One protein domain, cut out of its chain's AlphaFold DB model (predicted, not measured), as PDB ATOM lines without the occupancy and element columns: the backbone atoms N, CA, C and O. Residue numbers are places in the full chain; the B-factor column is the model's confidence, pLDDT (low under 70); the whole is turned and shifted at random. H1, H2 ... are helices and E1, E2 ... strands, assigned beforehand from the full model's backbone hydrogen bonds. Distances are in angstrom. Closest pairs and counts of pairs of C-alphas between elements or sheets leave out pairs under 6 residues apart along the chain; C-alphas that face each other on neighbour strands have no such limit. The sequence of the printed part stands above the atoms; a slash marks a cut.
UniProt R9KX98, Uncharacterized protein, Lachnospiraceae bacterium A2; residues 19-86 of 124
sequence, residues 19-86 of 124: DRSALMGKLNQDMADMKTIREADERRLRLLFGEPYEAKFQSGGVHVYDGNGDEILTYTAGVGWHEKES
ATOM      1  N   ASP A  19     173.208 221.516 294.002       87.06
ATOM      2  CA  ASP A  19     172.278 222.390 294.728       87.06
ATOM      3  C   ASP A  19     171.822 221.724 296.037       87.06
ATOM      4  O   ASP A  19     170.735 221.151 296.170       87.06
ATOM      5  N   ARG A  20     172.711 221.788 297.030       87.69
ATOM      6  CA  ARG A  20     172.515 221.221 298.365       87.69
ATOM      7  C   ARG A  20     171.318 221.829 299.084       87.69
ATOM      8  O   ARG A  20     170.640 221.124 299.827       87.69
ATOM      9  N   SER A  21     171.024 223.109 298.855       86.81
ATOM     10  CA  SER A  21     169.891 223.787 299.492       86.81
ATOM     11  C   SER A  21     168.562 223.227 298.997       86.81
ATOM     12  O   SER A  21     167.698 222.878 299.807       86.81
ATOM     13  N   ALA A  22     168.425 223.053 297.681       84.44
ATOM     14  CA  ALA A  22     167.256 222.410 297.099       84.44
ATOM     15  C   ALA A  22     167.123 220.946 297.556       84.44
ATOM     16  O   ALA A  22     166.019 220.517 297.909       84.44
ATOM     17  N   LEU A  23     168.238 220.205 297.624       82.56
ATOM     18  CA  LEU A  23     168.273 218.828 298.134       82.56
ATOM     19  C   LEU A  23     167.793 218.742 299.589       82.56
ATOM     20  O   LEU A  23     166.879 217.974 299.884       82.56
ATOM     21  N   MET A  24     168.338 219.566 300.489       85.69
ATOM     22  CA  MET A  24     167.929 219.613 301.898       85.69
ATOM     23  C   MET A  24     166.456 219.994 302.051       85.69
ATOM     24  O   MET A  24     165.727 219.360 302.810       85.69
ATOM     25  N   GLY A  25     165.992 221.013 301.321       82.12
ATOM     26  CA  GLY A  25     164.596 221.446 301.358       82.12
ATOM     27  C   GLY A  25     163.626 220.325 300.981       82.12
ATOM     28  O   GLY A  25     162.588 220.166 301.622       82.12
ATOM     29  N   LYS A  26     163.982 219.516 299.979       75.94
ATOM     30  CA  LYS A  26     163.170 218.384 299.514       75.94
ATOM     31  C   LYS A  26     163.259 217.170 300.428       75.94
ATOM     32  O   LYS A  26     162.223 216.619 300.785       75.94
ATOM     33  N   LEU A  27     164.455 216.813 300.886       74.75
ATOM     34  CA  LEU A  27     164.633 215.716 301.838       74.75
ATOM     35  C   LEU A  27     163.927 216.006 303.166       74.75
ATOM     36  O   LEU A  27     163.323 215.107 303.729       74.75
ATOM     37  N   ASN A  28     163.903 217.259 303.628       76.00
ATOM     38  CA  ASN A  28     163.112 217.648 304.800       76.00
ATOM     39  C   ASN A  28     161.596 217.495 304.584       76.00
ATOM     40  O   ASN A  28     160.885 217.171 305.533       76.00
ATOM     41  N   GLN A  29     161.091 217.717 303.361       70.31
ATOM     42  CA  GLN A  29     159.682 217.461 303.024       70.31
ATOM     43  C   GLN A  29     159.376 215.959 303.053       70.31
ATOM     44  O   GLN A  29     158.361 215.558 303.611       70.31
ATOM     45  N   ASP A  30     160.278 215.137 302.518       63.19
ATOM     46  CA  ASP A  30     160.123 213.679 302.468       63.19
ATOM     47  C   ASP A  30     160.361 213.006 303.832       63.19
ATOM     48  O   ASP A  30     159.737 211.998 304.153       63.19
ATOM     49  N   MET A  31     161.184 213.606 304.696       62.59
ATOM     50  CA  MET A  31     161.367 213.193 306.090       62.59
ATOM     51  C   MET A  31     160.118 213.403 306.958       62.59
ATOM     52  O   MET A  31     160.092 212.898 308.075       62.59
ATOM     53  N   ALA A  32     159.077 214.104 306.495       58.03
ATOM     54  CA  ALA A  32     157.779 214.086 307.173       58.03
ATOM     55  C   ALA A  32     157.074 212.717 307.023       58.03
ATOM     56  O   ALA A  32     156.345 212.296 307.920       58.03
ATOM     57  N   ASP A  33     157.382 211.978 305.950       56.69
ATOM     58  CA  ASP A  33     156.838 210.662 305.603       56.69
ATOM     59  C   ASP A  33     157.879 209.547 305.863       56.69
ATOM     60  O   ASP A  33     158.139 208.686 305.023       56.69
ATOM     61  N   MET A  34     158.487 209.552 307.062       52.94
ATOM     62  CA  MET A  34     159.672 208.763 307.487       52.94
ATOM     63  C   MET A  34     159.662 207.239 307.241       52.94
ATOM     64  O   MET A  34     160.638 206.562 307.568       52.94
ATOM     65  N   LYS A  35     158.585 206.634 306.737       50.16
ATOM     66  CA  LYS A  35     158.428 205.174 306.761       50.16
ATOM     67  C   LYS A  35     159.083 204.435 305.589       50.16
ATOM     68  O   LYS A  35     159.221 203.216 305.673       50.16
ATOM     69  N   THR A  36     159.495 205.115 304.519       51.69
ATOM     70  CA  THR A  36     159.928 204.429 303.284       51.69
ATOM     71  C   THR A  36     161.040 205.149 302.523       51.69
ATOM     72  O   THR A  36     160.885 205.450 301.346       51.69
ATOM     73  N   ILE A  37     162.200 205.355 303.150       55.06
ATOM     74  CA  ILE A  37     163.436 205.609 302.389       55.06
ATOM     75  C   ILE A  37     163.941 204.254 301.873       55.06
ATOM     76  O   ILE A  37     164.653 203.523 302.565       55.06
ATOM     77  N   ARG A  38     163.474 203.847 300.686       60.72
ATOM     78  CA  ARG A  38     163.910 202.636 299.961       60.72
ATOM     79  C   ARG A  38     163.570 202.778 298.479       60.72
ATOM     80  O   ARG A  38     162.415 203.065 298.212       60.72
ATOM     81  N   GLU A  39     164.529 202.530 297.571       50.84
ATOM     82  CA  GLU A  39     164.482 202.451 296.076       50.84
ATOM     83  C   GLU A  39     163.689 203.528 295.292       50.84
ATOM     84  O   GLU A  39     164.171 204.035 294.279       50.84
ATOM     85  N   ALA A  40     162.494 203.909 295.739       50.72
ATOM     86  CA  ALA A  40     161.706 205.032 295.252       50.72
ATOM     87  C   ALA A  40     162.473 206.357 295.341       50.72
ATOM     88  O   ALA A  40     162.344 207.168 294.430       50.72
ATOM     89  N   ASP A  41     163.312 206.543 296.362       64.19
ATOM     90  CA  ASP A  41     164.066 207.785 296.541       64.19
ATOM     91  C   ASP A  41     165.148 207.984 295.478       64.19
ATOM     92  O   ASP A  41     165.282 209.093 294.988       64.19
ATOM     93  N   GLU A  42     165.850 206.947 295.012       63.12
ATOM     94  CA  GLU A  42     166.857 207.100 293.943       63.12
ATOM     95  C   GLU A  42     166.205 207.500 292.610       63.12
ATOM     96  O   GLU A  42     166.579 208.493 291.978       63.12
ATOM     97  N   ARG A  43     165.153 206.774 292.197       67.75
ATOM     98  CA  ARG A  43     164.393 207.127 290.985       67.75
ATOM     99  C   ARG A  43     163.768 208.513 291.096       67.75
ATOM    100  O   ARG A  43     163.711 209.232 290.099       67.75
ATOM    101  N   ARG A  44     163.292 208.886 292.283       70.19
ATOM    102  CA  ARG A  44     162.651 210.175 292.544       70.19
ATOM    103  C   ARG A  44     163.658 211.319 292.571       70.19
ATOM    104  O   ARG A  44     163.398 212.340 291.947       70.19
ATOM    105  N   LEU A  45     164.810 211.145 293.211       70.44
ATOM    106  CA  LEU A  45     165.899 212.119 293.190       70.44
ATOM    107  C   LEU A  45     166.370 212.361 291.754       70.44
ATOM    108  O   LEU A  45     166.461 213.510 291.327       70.44
ATOM    109  N   ARG A  46     166.534 211.294 290.964       71.38
ATOM    110  CA  ARG A  46     166.855 211.411 289.537       71.38
ATOM    111  C   ARG A  46     165.778 212.157 288.739       71.38
ATOM    112  O   ARG A  46     166.106 212.991 287.903       71.38
ATOM    113  N   LEU A  47     164.496 211.878 288.984       71.25
ATOM    114  CA  LEU A  47     163.373 212.573 288.335       71.25
ATOM    115  C   LEU A  47     163.301 214.065 288.693       71.25
ATOM    116  O   LEU A  47     162.902 214.870 287.857       71.25
ATOM    117  N   LEU A  48     163.646 214.426 289.928       66.38
ATOM    118  CA  LEU A  48     163.492 215.786 290.445       66.38
ATOM    119  C   LEU A  48     164.682 216.690 290.129       66.38
ATOM    120  O   LEU A  48     164.483 217.877 289.885       66.38
ATOM    121  N   PHE A  49     165.896 216.141 290.145       68.50
ATOM    122  CA  PHE A  49     167.125 216.919 289.999       68.50
ATOM    123  C   PHE A  49     167.863 216.652 288.683       68.50
ATOM    124  O   PHE A  49     168.841 217.331 288.389       68.50
ATOM    125  N   GLY A  50     167.401 215.692 287.875       67.69
ATOM    126  CA  GLY A  50     167.965 215.364 286.561       67.69
ATOM    127  C   GLY A  50     169.279 214.578 286.616       67.69
ATOM    128  O   GLY A  50     169.504 213.713 285.771       67.69
ATOM    129  N   GLU A  51     170.103 214.823 287.633       69.44
ATOM    130  CA  GLU A  51     171.336 214.094 287.924       69.44
ATOM    131  C   GLU A  51     171.053 212.811 288.735       69.44
ATOM    132  O   GLU A  51     170.114 212.767 289.541       69.44
ATOM    133  N   PRO A  52     171.834 211.735 288.536       77.12
ATOM    134  CA  PRO A  52     171.681 210.515 289.313       77.12
ATOM    135  C   PRO A  52     172.206 210.744 290.735       77.12
ATOM    136  O   PRO A  52     173.409 210.740 290.960       77.12
ATOM    137  N   TYR A  53     171.302 210.942 291.694       82.56
ATOM    138  CA  TYR A  53     171.637 210.966 293.119       82.56
ATOM    139  C   TYR A  53     171.141 209.697 293.805       82.56
ATOM    140  O   TYR A  53     170.026 209.236 293.552       82.56
ATOM    141  N   GLU A  54     171.937 209.187 294.740       81.62
ATOM    142  CA  GLU A  54     171.570 208.055 295.587       81.62
ATOM    143  C   GLU A  54     171.431 208.512 297.041       81.62
ATOM    144  O   GLU A  54     172.369 209.069 297.607       81.62
ATOM    145  N   ALA A  55     170.294 208.234 297.682       80.38
ATOM    146  CA  ALA A  55     170.133 208.406 299.126       80.38
ATOM    147  C   ALA A  55     170.114 207.043 299.826       80.38
ATOM    148  O   ALA A  55     169.362 206.142 299.447       80.38
ATOM    149  N   LYS A  56     170.939 206.883 300.863       79.31
ATOM    150  CA  LYS A  56     171.053 205.651 301.655       79.31
ATOM    151  C   LYS A  56     170.898 205.966 303.133       79.31
ATOM    152  O   LYS A  56     171.510 206.900 303.640       79.31
ATOM    153  N   PHE A  57     170.121 205.150 303.841       76.25
ATOM    154  CA  PHE A  57     170.096 205.190 305.299       76.25
ATOM    155  C   PHE A  57     171.252 204.345 305.842       76.25
ATOM    156  O   PHE A  57     171.282 203.130 305.643       76.25
ATOM    157  N   GLN A  58     172.226 204.979 306.489       75.25
ATOM    158  CA  GLN A  58     173.397 204.316 307.065       75.25
ATOM    159  C   GLN A  58     173.686 204.922 308.436       75.25
ATOM    160  O   GLN A  58     173.437 206.099 308.656       75.25
ATOM    161  N   SER A  59     174.181 204.121 309.383       72.00
ATOM    162  CA  SER A  59     174.648 204.613 310.693       72.00
ATOM    163  C   SER A  59     173.652 205.506 311.465       72.00
ATOM    164  O   SER A  59     174.063 206.347 312.258       72.00
ATOM    165  N   GLY A  60     172.341 205.333 311.250       72.88
ATOM    166  CA  GLY A  60     171.300 206.154 311.885       72.88
ATOM    167  C   GLY A  60     171.041 207.516 311.222       72.88
ATOM    168  O   GLY A  60     170.357 208.349 311.816       72.88
ATOM    169  N   GLY A  61     171.566 207.745 310.016       77.88
ATOM    170  CA  GLY A  61     171.420 208.978 309.246       77.88
ATOM    171  C   GLY A  61     171.137 208.744 307.758       77.88
ATOM    172  O   GLY A  61     171.224 207.624 307.254       77.88
ATOM    173  N   VAL A  62     170.772 209.815 307.049       82.12
ATOM    174  CA  VAL A  62     170.567 209.800 305.590       82.12
ATOM    175  C   VAL A  62     171.819 210.335 304.914       82.12
ATOM    176  O   VAL A  62     172.212 211.469 305.158       82.12
ATOM    177  N   HIS A  63     172.427 209.537 304.050       86.94
ATOM    178  CA  HIS A  63     173.606 209.899 303.273       86.94
ATOM    179  C   HIS A  63     173.201 210.054 301.811       86.94
ATOM    180  O   HIS A  63     172.572 209.153 301.257       86.94
ATOM    181  N   VAL A  64     173.549 211.180 301.195       86.81
ATOM    182  CA  VAL A  64     173.256 211.476 299.789       86.81
ATOM    183  C   VAL A  64     174.557 211.499 299.010       86.81
ATOM    184  O   VAL A  64     175.492 212.218 299.372       86.81
ATOM    185  N   TYR A  65     174.579 210.740 297.926       87.75
ATOM    186  CA  TYR A  65     175.692 210.623 297.005       87.75
ATOM    187  C   TYR A  65     175.320 211.233 295.657       87.75
ATOM    188  O   TYR A  65     174.173 211.117 295.219       87.75
ATOM    189  N   ASP A  66     176.279 211.894 295.018       87.56
ATOM    190  CA  ASP A  66     176.149 212.376 293.644       87.56
ATOM    191  C   ASP A  66     176.340 211.249 292.612       87.56
ATOM    192  O   ASP A  66     176.626 210.099 292.955       87.56
ATOM    193  N   GLY A  67     176.225 211.593 291.326       83.06
ATOM    194  CA  GLY A  67     176.400 210.648 290.220       83.06
ATOM    195  C   GLY A  67     177.802 210.050 290.096       83.06
ATOM    196  O   GLY A  67     177.987 209.063 289.385       83.06
ATOM    197  N   ASN A  68     178.782 210.617 290.799       85.81
ATOM    198  CA  ASN A  68     180.156 210.124 290.867       85.81
ATOM    199  C   ASN A  68     180.382 209.213 292.086       85.81
ATOM    200  O   ASN A  68     181.480 208.677 292.260       85.81
ATOM    201  N   GLY A  69     179.360 209.037 292.929       86.88
ATOM    202  CA  GLY A  69     179.438 208.302 294.184       86.88
ATOM    203  C   GLY A  69     180.094 209.087 295.323       86.88
ATOM    204  O   GLY A  69     180.461 208.483 296.333       86.88
ATOM    205  N   ASP A  70     180.265 210.404 295.189       91.00
ATOM    206  CA  ASP A  70     180.759 211.251 296.271       91.00
ATOM    207  C   ASP A  70     179.620 211.595 297.223       91.00
ATOM    208  O   ASP A  70     178.548 212.028 296.806       91.00
ATOM    209  N   GLU A  71     179.848 211.422 298.523       91.00
ATOM    210  CA  GLU A  71     178.883 211.840 299.534       91.00
ATOM    211  C   GLU A  71     178.880 213.366 299.626       91.00
ATOM    212  O   GLU A  71     179.895 213.962 299.983       91.00
ATOM    213  N   ILE A  72     177.743 213.988 299.322       91.44
ATOM    214  CA  ILE A  72     177.604 215.449 299.239       91.44
ATOM    215  C   ILE A  72     176.769 216.035 300.378       91.44
ATOM    216  O   ILE A  72     176.905 217.224 300.686       91.44
ATOM    217  N   LEU A  73     175.923 215.210 301.004       89.94
ATOM    218  CA  LEU A  73     175.092 215.569 302.150       89.94
ATOM    219  C   LEU A  73     174.938 214.391 303.113       89.94
ATOM    220  O   LEU A  73     174.736 213.252 302.695       89.94
ATOM    221  N   THR A  74     174.928 214.697 304.406       89.06
ATOM    222  CA  THR A  74     174.594 213.749 305.471       89.06
ATOM    223  C   THR A  74     173.588 214.384 306.419       89.06
ATOM    224  O   THR A  74     173.822 215.483 306.907       89.06
ATOM    225  N   TYR A  75     172.498 213.699 306.741       84.25
ATOM    226  CA  TYR A  75     171.609 214.070 307.833       84.25
ATOM    227  C   TYR A  75     171.818 213.134 309.011       84.25
ATOM    228  O   TYR A  75     171.591 211.930 308.893       84.25
ATOM    229  N   THR A  76     172.175 213.701 310.158       83.00
ATOM    230  CA  THR A  76     172.296 212.963 311.417       83.00
ATOM    231  C   THR A  76     171.213 213.435 312.375       83.00
ATOM    232  O   THR A  76     171.103 214.629 312.664       83.00
ATOM    233  N   ALA A  77     170.416 212.503 312.901       74.75
ATOM    234  CA  ALA A  77     169.378 212.835 313.872       74.75
ATOM    235  C   ALA A  77     169.979 213.555 315.096       74.75
ATOM    236  O   ALA A  77     170.966 213.106 315.673       74.75
ATOM    237  N   GLY A  78     169.394 214.695 315.476       77.88
ATOM    238  CA  GLY A  78     169.876 215.532 316.583       77.88
ATOM    239  C   GLY A  78     171.021 216.492 316.234       77.88
ATOM    240  O   GLY A  78     171.292 217.390 317.025       77.88
ATOM    241  N   VAL A  79     171.648 216.356 315.059       85.31
ATOM    242  CA  VAL A  79     172.705 217.272 314.584       85.31
ATOM    243  C   VAL A  79     172.253 218.076 313.359       85.31
ATOM    244  O   VAL A  79     172.553 219.262 313.261       85.31
ATOM    245  N   GLY A  80     171.466 217.466 312.469       83.62
ATOM    246  CA  GLY A  80     170.955 218.095 311.253       83.62
ATOM    247  C   GLY A  80     171.766 217.739 310.006       83.62
ATOM    248  O   GLY A  80     172.387 216.677 309.938       83.62
ATOM    249  N   TRP A  81     171.699 218.614 309.000       87.00
ATOM    250  CA  TRP A  81     172.380 218.444 307.717       87.00
ATOM    251  C   TRP A  81     173.845 218.876 307.781       87.00
ATOM    252  O   TRP A  81     174.176 219.947 308.287       87.00
ATOM    253  N   HIS A  82     174.707 218.060 307.190       89.62
ATOM    254  CA  HIS A  82     176.118 218.321 306.976       89.62
ATOM    255  C   HIS A  82     176.418 218.275 305.487       89.62
ATOM    256  O   HIS A  82     176.121 217.287 304.817       89.62
ATOM    257  N   GLU A  83     177.038 219.335 304.983       91.56
ATOM    258  CA  GLU A  83     177.535 219.389 303.614       91.56
ATOM    259  C   GLU A  83     178.940 218.796 303.540       91.56
ATOM    260  O   GLU A  83     179.785 219.039 304.408       91.56
ATOM    261  N   LYS A  84     179.190 218.034 302.480       91.31
ATOM    262  CA  LYS A  84     180.513 217.517 302.141       91.31
ATOM    263  C   LYS A  84     180.897 218.003 300.752       91.31
ATOM    264  O   LYS A  84     180.071 217.991 299.838       91.31
ATOM    265  N   GLU A  85     182.139 218.457 300.622       89.31
ATOM    266  CA  GLU A  85     182.718 218.868 299.341       89.31
ATOM    267  C   GLU A  85     182.880 217.637 298.437       89.31
ATOM    268  O   GLU A  85     183.392 216.605 298.879       89.31
ATOM    269  N   SER A  86     182.423 217.735 297.189       90.31
ATOM    270  CA  SER A  86     182.592 216.675 296.193       90.31
ATOM    271  C   SER A  86     184.012 216.688 295.630       90.31
ATOM    272  O   SER A  86     184.704 217.712 295.646       90.31
TER     273      SER A  86
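AT A GLANCE: This is residues 19 to 86 of the 124 residues of an uncharacterized protein of Lachnospiraceae bacterium A2 (UniProt R9KX98). The model is a twisted wall of four antiparallel strands, E1 to E4, with two helices on one face and no named element on the other; H1 slants over E3, and H2 packs beside the E1 edge of the sheet. These are two layers, helices on one face of a sheet, and the strands make a meander, each strand the antiparallel neighbour of the one before. The printed part has 68 residues, with two named helices and then four named strands along the chain, in the order H1 H2 E1 E2 E3 E4; the sheet's order is E1 - E2 - E3 - E4, all antiparallel, and the class is mixed, helices and strands. The whole is compact, with a radius of gyration of the C-alphas of 10.9 A, and its rounded outline spans 29 by 26 by 20 A.

HOW THE PARTS SIT: Start at H1, residues 20 to 33, which is on the sheet at a height over the sheet of 9.5 A. Look beneath it for E3, residues 71 to 76: H1 lies over E3 and runs slantwise to the strands, at 41 degrees to E3 on the local plane. The closest C-alphas of these two are those of Arg 20 and Leu 73, 7.3 A apart. Beside E3 find E4, residues 80 to 83; its closest C-alpha to H1 is that of Trp 81, 7.4 A from that of Met 24. Back at H1, the next element along the chain is H2, residues 40 to 49, which is near H1, with 9 pairs of C-alphas within 10 A. H2 is on the sheet too, and its closest C-alphas with E1, residues 54 to 58, are those of Glu 42 and Glu 54, 5.1 A apart. E1 forms a hairpin with E2, residues 61 to 65, antiparallel at 152 degrees between directions; look for N 56 and O 63, 2.8 A apart, within hydrogen-bond range. E2 and E3 form the next hairpin, antiparallel at 169 degrees, with N 75 and O 62 at 2.7 A. E3 and E4 form the last, antiparallel at 164 degrees, with N 82 and O 74 at 2.7 A. E1 and E4 are the edge strands, and they are apart. In H2 every O i to N i+4 pair is within hydrogen-bond range; in H1 it is 8 of 10.

IN THESE COORDINATES: Find C-alpha 20 at (172.515, 221.221, 298.365); from there H1 runs 20.2 A to C-alpha 33, at (156.838, 210.662, 305.603). H2 begins at C-alpha 40 and covers 14.1 A to C-alpha 49. Among the strands, E1 measures 12.2 A from C-alpha 54 to 58, E2 13.1 A from 61 to 65, and E3, the longest strand by residues, 13.6 A from 71 to 76. E4 covers 10.2 A and ends at C-alpha 83, at (177.535, 219.389, 303.614).

THE WHOLE: The two C-alphas farthest apart are those of Gly 50 and Gly 78, 30.1 A, while those of Asp 19 and Ser 86, the first and last printed, are 11.9 A apart. The printed part has no cut. The link from H1 to H2, with 6 residues between them, is short, and the other links are tight; no link is long. From edge to edge of the sheet the strands' lines turn by 51 degrees. Read the B-factor column for the model's confidence: the mean pLDDT of the printed part is 76.5, and 18 residues are under 70, namely residues 30 to 43, of which 30 to 33 belong to H1 and 40 to 43 to H2, and residues 48 to 51.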